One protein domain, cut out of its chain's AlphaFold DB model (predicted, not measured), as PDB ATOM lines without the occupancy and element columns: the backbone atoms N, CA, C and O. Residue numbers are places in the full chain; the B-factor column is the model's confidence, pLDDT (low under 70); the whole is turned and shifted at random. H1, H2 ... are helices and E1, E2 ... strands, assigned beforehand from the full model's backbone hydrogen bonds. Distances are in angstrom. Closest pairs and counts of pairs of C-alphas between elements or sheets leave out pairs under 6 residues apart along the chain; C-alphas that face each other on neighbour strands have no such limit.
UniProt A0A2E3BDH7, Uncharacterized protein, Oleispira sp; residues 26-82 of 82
ATOM      1  N   SER A  26     -17.215  10.286  49.034       90.81
ATOM      2  CA  SER A  26     -16.647   9.400  48.005       90.81
ATOM      3  C   SER A  26     -17.417   8.082  47.849       90.81
ATOM      4  O   SER A  26     -17.263   7.404  46.833       90.81
ATOM      5  N   ALA A  27     -18.264   7.722  48.822       93.75
ATOM      6  CA  ALA A  27     -19.069   6.499  48.822       93.75
ATOM      7  C   ALA A  27     -19.883   6.281  47.524       93.75
ATOM      8  O   ALA A  27     -19.751   5.211  46.926       93.75
ATOM      9  N   PRO A  28     -20.642   7.271  47.007       94.25
ATOM     10  CA  PRO A  28     -21.378   7.109  45.753       94.25
ATOM     11  C   PRO A  28     -20.481   6.875  44.530       94.25
ATOM     12  O   PRO A  28     -20.900   6.183  43.608       94.25
ATOM     13  N   PHE A  29     -19.255   7.404  44.498       94.88
ATOM     14  CA  PHE A  29     -18.309   7.138  43.403       94.88
ATOM     15  C   PHE A  29     -17.706   5.736  43.513       94.88
ATOM     16  O   PHE A  29     -17.629   5.010  42.523       94.88
ATOM     17  N   LYS A  30     -17.334   5.316  44.732       95.12
ATOM     18  CA  LYS A  30     -16.801   3.970  44.998       95.12
ATOM     19  C   LYS A  30     -17.799   2.874  44.632       95.12
ATOM     20  O   LYS A  30     -17.403   1.876  44.040       95.12
ATOM     21  N   ALA A  31     -19.086   3.094  44.895       95.69
ATOM     22  CA  ALA A  31     -20.150   2.152  44.551       95.69
ATOM     23  C   ALA A  31     -20.262   1.853  43.047       95.69
ATOM     24  O   ALA A  31     -20.836   0.836  42.680       95.69
ATOM     25  N   CYS A  32     -19.707   2.709  42.185       96.81
ATOM     26  CA  CYS A  32     -19.703   2.528  40.735       96.81
ATOM     27  C   CYS A  32     -18.308   2.297  40.140       96.81
ATOM     28  O   CYS A  32     -18.183   2.263  38.921       96.81
ATOM     29  N   GLN A  33     -17.260   2.136  40.958       94.31
ATOM     30  CA  GLN A  33     -15.875   2.058  40.473       94.31
ATOM     31  C   GLN A  33     -15.641   0.894  39.494       94.31
ATOM     32  O   GLN A  33     -14.882   1.053  38.545       94.31
ATOM     33  N   ASN A  34     -16.314  -0.241  39.706       92.44
ATOM     34  CA  ASN A  34     -16.195  -1.448  38.877       92.44
ATOM     35  C   ASN A  34     -17.514  -1.819  38.183       92.44
ATOM     36  O   ASN A  34     -17.708  -2.970  37.798       92.44
ATOM     37  N   LEU A  35     -18.444  -0.869  38.070       94.81
ATOM     38  CA  LEU A  35     -19.748  -1.086  37.455       94.81
ATOM     39  C   LEU A  35     -19.885  -0.258  36.181       94.81
ATOM     40  O   LEU A  35     -19.319   0.825  36.046       94.81
ATOM     41  N   GLU A  36     -20.679  -0.760  35.245       96.19
ATOM     42  CA  GLU A  36     -20.988  -0.064  34.003       96.19
ATOM     43  C   GLU A  36     -22.071   1.013  34.178       96.19
ATOM     44  O   GLU A  36     -22.835   1.056  35.148       96.19
ATOM     45  N   LYS A  37     -22.163   1.921  33.202       95.62
ATOM     46  CA  LYS A  37     -23.210   2.948  33.170       95.62
ATOM     47  C   LYS A  37     -24.590   2.274  33.167       95.62
ATOM     48  O   LYS A  37     -24.849   1.415  32.339       95.62
ATOM     49  N   LYS A  38     -25.502   2.760  34.014       96.50
ATOM     50  CA  LYS A  38     -26.857   2.241  34.295       96.50
ATOM     51  C   LYS A  38     -26.925   0.978  35.161       96.50
ATOM     52  O   LYS A  38     -28.043   0.619  35.522       96.50
ATOM     53  N   ALA A  39     -25.805   0.359  35.538       97.75
ATOM     54  CA  ALA A  39     -25.822  -0.754  36.486       97.75
ATOM     55  C   ALA A  39     -26.471  -0.338  37.814       97.75
ATOM     56  O   ALA A  39     -26.327   0.813  38.246       97.75
ATOM     57  N   GLU A  40     -27.188  -1.262  38.452       97.75
ATOM     58  CA  GLU A  40     -27.717  -1.050  39.798       97.75
ATOM     59  C   GLU A  40     -26.569  -0.905  40.800       97.75
ATOM     60  O   GLU A  40     -25.560  -1.601  40.718       97.75
ATOM     61  N   CYS A  41     -26.718   0.022  41.742       97.19
ATOM     62  CA  CYS A  41     -25.708   0.302  42.754       97.19
ATOM     63  C   CYS A  41     -26.363   0.661  44.087       97.19
ATOM     64  O   CYS A  41     -27.490   1.171  44.139       97.19
ATOM     65  N   SER A  42     -25.626   0.442  45.173       96.81
ATOM     66  CA  SER A  42     -26.005   0.907  46.501       96.81
ATOM     67  C   SER A  42     -24.788   1.295  47.329       96.81
ATOM     68  O   SER A  42     -23.702   0.757  47.125       96.81
ATOM     69  N   TYR A  43     -24.970   2.220  48.267       95.44
ATOM     70  CA  TYR A  43     -23.944   2.616  49.229       95.44
ATOM     71  C   TYR A  43     -24.576   3.071  50.542       95.44
ATOM     72  O   TYR A  43     -25.747   3.456  50.573       95.44
ATOM     73  N   GLU A  44     -23.786   3.061  51.609       94.50
ATOM     74  CA  GLU A  44     -24.186   3.564  52.921       94.50
ATOM     75  C   GLU A  44     -23.502   4.902  53.218       94.50
ATOM     76  O   GLU A  44     -22.395   5.170  52.739       94.50
ATOM     77  N   ASN A  45     -24.175   5.767  53.978       91.19
ATOM     78  CA  ASN A  45     -23.533   6.935  54.583       91.19
ATOM     79  C   ASN A  45     -22.946   6.582  55.963       91.19
ATOM     80  O   ASN A  45     -23.162   5.489  56.483       91.19
ATOM     81  N   ASP A  46     -22.266   7.537  56.597       88.81
ATOM     82  CA  ASP A  46     -21.694   7.373  57.943       88.81
ATOM     83  C   ASP A  46     -22.742   7.086  59.038       88.81
ATOM     84  O   ASP A  46     -22.404   6.629  60.127       88.81
ATOM     85  N   HIS A  47     -24.026   7.318  58.753       90.50
ATOM     86  CA  HIS A  47     -25.142   7.019  59.651       90.50
ATOM     87  C   HIS A  47     -25.729   5.608  59.441       90.50
ATOM     88  O   HIS A  47     -26.647   5.227  60.167       90.50
ATOM     89  N   GLY A  48     -25.220   4.830  58.477       90.69
ATOM     90  CA  GLY A  48     -25.737   3.501  58.124       90.69
ATOM     91  C   GLY A  48     -27.049   3.533  57.332       90.69
ATOM     92  O   GLY A  48     -27.771   2.540  57.278       90.69
ATOM     93  N   ASP A  49     -27.405   4.683  56.756       94.06
ATOM     94  CA  ASP A  49     -28.537   4.778  55.842       94.06
ATOM     95  C   ASP A  49     -28.141   4.208  54.479       94.06
ATOM     96  O   ASP A  49     -27.124   4.607  53.910       94.06
ATOM     97  N   LEU A  50     -28.984   3.345  53.916       95.50
ATOM     98  CA  LEU A  50     -28.750   2.709  52.626       95.50
ATOM     99  C   LEU A  50     -29.385   3.518  51.486       95.50
ATOM    100  O   LEU A  50     -30.594   3.778  51.449       95.50
ATOM    101  N   TYR A  51     -28.552   3.872  50.512       96.25
ATOM    102  CA  TYR A  51     -28.917   4.565  49.284       96.25
ATOM    103  C   TYR A  51     -28.878   3.570  48.131       96.25
ATOM    104  O   TYR A  51     -27.860   2.922  47.915       96.25
ATOM    105  N   ILE A  52     -29.972   3.468  47.371       97.38
ATOM    106  CA  ILE A  52     -30.087   2.542  46.235       97.38
ATOM    107  C   ILE A  52     -30.388   3.334  44.963       97.38
ATOM    108  O   ILE A  52     -31.223   4.252  44.951       97.38
ATOM    109  N   GLY A  53     -29.704   2.983  43.879       97.25
ATOM    110  CA  GLY A  53     -29.817   3.693  42.622       97.25
ATOM    111  C   GLY A  53     -29.155   2.997  41.444       97.25
ATOM    112  O   GLY A  53     -29.133   1.772  41.351       97.25
ATOM    113  N   SER A  54     -28.648   3.811  40.522       98.06
ATOM    114  CA  SER A  54     -27.968   3.347  39.309       98.06
ATOM    115  C   SER A  54     -26.736   4.196  39.006       98.06
ATOM    116  O   SER A  54     -26.773   5.413  39.221       98.06
ATOM    117  N   CYS A  55     -25.695   3.593  38.437       97.69
ATOM    118  CA  CYS A  55     -24.487   4.300  38.033       97.69
ATOM    119  C   CYS A  55     -24.767   5.262  36.876       97.69
ATOM    120  O   CYS A  55     -25.191   4.862  35.789       97.69
ATOM    121  N   ARG A  56     -24.525   6.556  37.087       96.12
ATOM    122  CA  ARG A  56     -24.657   7.597  36.060       96.12
ATOM    123  C   ARG A  56     -23.346   8.349  35.915       96.12
ATOM    124  O   ARG A  56     -22.572   8.443  36.860       96.12
ATOM    125  N   LEU A  57     -23.110   8.877  34.718       95.19
ATOM    126  CA  LEU A  57     -21.946   9.717  34.468       95.19
ATOM    127  C   LEU A  57     -22.145  11.056  35.179       95.19
ATOM    128  O   LEU A  57     -23.119  11.757  34.903       95.19
ATOM    129  N   PHE A  58     -21.234  11.378  36.089       90.38
ATOM    130  CA  PHE A  58     -21.170  12.654  36.776       90.38
ATOM    131  C   PHE A  58     -19.807  13.280  36.489       90.38
ATOM    132  O   PHE A  58     -18.771  12.807  36.956       90.38
ATOM    133  N   ASN A  59     -19.812  14.326  35.664       86.56
ATOM    134  CA  ASN A  59     -18.608  14.893  35.070       86.56
ATOM    135  C   ASN A  59     -17.814  13.828  34.276       86.56
ATOM    136  O   ASN A  59     -18.271  13.397  33.218       86.56
ATOM    137  N   THR A  60     -16.676  13.359  34.791       88.56
ATOM    138  CA  THR A  60     -15.788  12.384  34.132       88.56
ATOM    139  C   THR A  60     -15.801  10.991  34.769       88.56
ATOM    140  O   THR A  60     -15.140  10.091  34.255       88.56
ATOM    141  N   GLN A  61     -16.549  10.777  35.858       92.56
ATOM    142  CA  GLN A  61     -16.581   9.507  36.592       92.56
ATOM    143  C   GLN A  61     -18.017   8.999  36.776       92.56
ATOM    144  O   GLN A  61     -18.977   9.773  36.774       92.56
ATOM    145  N   LEU A  62     -18.187   7.685  36.930       96.56
ATOM    146  CA  LEU A  62     -19.473   7.114  37.322       96.56
ATOM    147  C   LEU A  62     -19.730   7.328  38.819       96.56
ATOM    148  O   LEU A  62     -18.870   7.077  39.661       96.56
ATOM    149  N   MET A  63     -20.945   7.764  39.131       95.50
ATOM    150  CA  MET A  63     -21.449   7.979  40.481       95.50
ATOM    151  C   MET A  63     -22.780   7.247  40.645       95.50
ATOM    152  O   MET A  63     -23.626   7.256  39.745       95.50
ATOM    153  N   CYS A  64     -22.986   6.635  41.807       96.75
ATOM    154  CA  CYS A  64     -24.251   6.021  42.160       96.75
ATOM    155  C   CYS A  64     -25.289   7.108  42.439       96.75
ATOM    156  O   CYS A  64     -25.260   7.770  43.476       96.75
ATOM    157  N   VAL A  65     -26.210   7.310  41.496       95.56
ATOM    158  CA  VAL A  65     -27.287   8.289  41.643       95.56
ATOM    159  C   VAL A  65     -28.501   7.591  42.228       95.56
ATOM    160  O   VAL A  65     -29.096   6.722  41.584       95.56
ATOM    161  N   ARG A  66     -28.870   8.002  43.445       94.88
ATOM    162  CA  ARG A  66     -30.041   7.502  44.170       94.88
ATOM    163  C   ARG A  66     -31.301   7.656  43.318       94.88
ATOM    164  O   ARG A  66     -31.655   8.766  42.924       94.88
ATOM    165  N   SER A  67     -32.010   6.553  43.099       95.88
ATOM    166  CA  SER A  67     -33.316   6.542  42.425       95.88
ATOM    167  C   SER A  67     -34.439   5.984  43.298       95.88
ATOM    168  O   SER A  67     -35.606   6.172  42.964       95.88
ATOM    169  N   LYS A  68     -34.110   5.350  44.432       96.06
ATOM    170  CA  LYS A  68     -35.078   4.830  45.411       96.06
ATOM    171  C   LYS A  68     -35.070   5.664  46.709       96.06
ATOM    172  O   LYS A  68     -34.124   6.422  46.941       96.06
ATOM    173  N   PRO A  69     -36.119   5.579  47.549       95.69
ATOM    174  CA  PRO A  69     -36.111   6.175  48.885       95.69
ATOM    175  C   PRO A  69     -34.925   5.685  49.727       95.69
ATOM    176  O   PRO A  69     -34.452   4.566  49.544       95.69
ATOM    177  N   ILE A  70     -34.449   6.531  50.646       94.56
ATOM    178  CA  ILE A  70     -33.374   6.165  51.577       94.56
ATOM    179  C   ILE A  70     -33.935   5.159  52.578       94.56
ATOM    180  O   ILE A  70     -34.939   5.445  53.235       94.56
ATOM    181  N   VAL A  71     -33.275   4.013  52.725       95.38
ATOM    182  CA  VAL A  71     -33.611   3.063  53.784       95.38
ATOM    183  C   VAL A  71     -32.824   3.462  55.025       95.38
ATOM    184  O   VAL A  71     -31.600   3.367  55.053       95.38
ATOM    185  N   LYS A  72     -33.531   3.964  56.037       94.69
ATOM    186  CA  LYS A  72     -32.909   4.445  57.271       94.69
ATOM    187  C   LYS A  72     -32.353   3.296  58.104       94.69
ATOM    188  O   LYS A  72     -33.015   2.262  58.232       94.69
ATOM    189  N   ALA A  73     -31.199   3.507  58.735       91.00
ATOM    190  CA  ALA A  73     -30.563   2.509  59.602       91.00
ATOM    191  C   ALA A  73     -31.519   1.972  60.690       91.00
ATOM    192  O   ALA A  73     -31.543   0.778  60.997       91.00
ATOM    193  N   GLU A  74     -32.365   2.845  61.244       88.19
ATOM    194  CA  GLU A  74     -33.400   2.493  62.227       88.19
ATOM    195  C   GLU A  74     -34.418   1.465  61.691       88.19
ATOM    196  O   GLU A  74     -34.817   0.540  62.402       88.19
ATOM    197  N   SER A  75     -34.789   1.575  60.412       83.12
ATOM    198  CA  SER A  75     -35.755   0.689  59.760       83.12
ATOM    199  C   SER A  75     -35.162  -0.691  59.464       83.12
ATOM    200  O   SER A  75     -35.887  -1.690  59.482       83.12
ATOM    201  N   LEU A  76     -33.849  -0.760  59.218       76.69
ATOM    202  CA  LEU A  76     -33.124  -2.017  59.014       76.69
ATOM    203  C   LEU A  76     -33.040  -2.814  60.319       76.69
ATOM    204  O   LEU A  76     -33.376  -3.998  60.345       76.69
ATOM    205  N   LYS A  77     -32.701  -2.144  61.427       76.88
ATOM    206  CA  LYS A  77     -32.632  -2.767  62.760       76.88
ATOM    207  C   LYS A  77     -33.973  -3.351  63.201       76.88
ATOM    208  O   LYS A  77     -34.008  -4.439  63.759       76.88
ATOM    209  N   LYS A  78     -35.081  -2.668  62.903       71.00
ATOM    210  CA  LYS A  78     -36.429  -3.154  63.229       71.00
ATOM    211  C   LYS A  78     -36.833  -4.401  62.435       71.00
ATOM    212  O   LYS A  78     -37.602  -5.210  62.937       71.00
ATOM    213  N   SER A  79     -36.326  -4.560  61.212       68.31
ATOM    214  CA  SER A  79     -36.645  -5.710  60.352       68.31
ATOM    215  C   SER A  79     -35.809  -6.952  60.679       68.31
ATOM    216  O   SER A  79     -36.281  -8.058  60.461       68.31
ATOM    217  N   ALA A  80     -34.594  -6.778  61.212       62.31
ATOM    218  CA  ALA A  80     -33.724  -7.881  61.638       62.31
ATOM    219  C   ALA A  80     -34.110  -8.482  63.005       62.31
ATOM    220  O   ALA A  80     -33.630  -9.550  63.373       62.31
ATOM    221  N   VAL A  81     -34.965  -7.788  63.761       62.69
ATOM    222  CA  VAL A  81     -35.539  -8.243  65.034       62.69
ATOM    223  C   VAL A  81     -37.011  -8.594  64.793       62.69
ATOM    224  O   VAL A  81     -37.921  -7.969  65.333       62.69
ATOM    225  N   LYS A  82     -37.269  -9.535  63.888       48.31
ATOM    226  CA  LYS A  82     -38.576 -10.165  63.689       48.31
ATOM    227  C   LYS A  82     -38.367 -11.579  63.178       48.31
ATOM    228  O   LYS A  82     -39.158 -12.446  63.601       48.31
TER     229      LYS A  82
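Overview. This is residues 26 to 82 of the 82 residues of an uncharacterized protein of Oleispira sp (UniProt A0A2E3BDH7). A small, strongly twisted sheet of three strands makes the body, with the short helix H1 beside it between the edge strands E1 and E3; at one end an arm leads away to H2, and residues 77 to 82 stick out. The long strand E2 bends in the sheet, and the arm with H2 adds to the length. The printed part has 57 residues, with two named helices and three named strands in the order H1, E1, E2, E3, H2; the sheet's order is E1, E2, E3, antiparallel throughout, and the class is mixed, helices and strands. The whole is only just loose, close to compact, with a radius of gyration of the C-alphas of 12.5 A and spans of 42 by 19 by 17 A.

Along the chain. Start at Ser 26; next comes H1, residues 27 to 30, with C-alpha 27 at (-19.069, 6.499, 48.822). After a short link, find E1, residues 40 to 44, 14.4 A from first to last C-alpha. A tight link leads to E2, residues 50 to 58, 20.2 A long, which bends by 71 degrees at residue 54; it ends at C-alpha 58, (-21.170, 12.654, 36.776). After another tight link, E3 runs over residues 61 to 66, 15.6 A. A short link leads to H2, residues 73 to 80, 11.0 A, which ends at C-alpha 80, (-33.724, -7.881, 61.638).

Arrangement. E1, E2 and E3 form a meander, each strand the antiparallel neighbour of the one before. In the hairpin of E1 and E2, at 122 degrees between directions, look for N 43 and O 51, 3.0 A apart, within hydrogen-bond range. In the hairpin of E2 and E3, at 143 degrees, N 56 and O 63 are within that range at 2.9 A. The closest C-alphas of the edge strands E1 and E3 are those of Cys 41 and Cys 64, 5.9 A apart. H1 is on the sheet, at the sheet's level, with a height over the sheet of 0.3 A. Its closest C-alphas to E3 are those of Phe 29 and Met 63, 4.4 A apart; to E1, those of Pro 28 and Tyr 43, 6.2 A. H2 is not on the sheet, and it is apart from H1 and from E1; its closest C-alpha pair with E2 is Ala 73 and Leu 50, 7.2 A. In H2 every O i to N i+4 pair is within hydrogen-bond range; H1 is too short for such a pair.

Size, cuts and confidence. Look at Thr 60 and Lys 82, whose C-alphas are the two farthest apart, 43.6 A. The printed part has no cut and no long link, and it ends at residue 82, the chain's last. In the B-factor column, the mean pLDDT of the printed part is 90.8; it falls under 70 at residues 79 to 82.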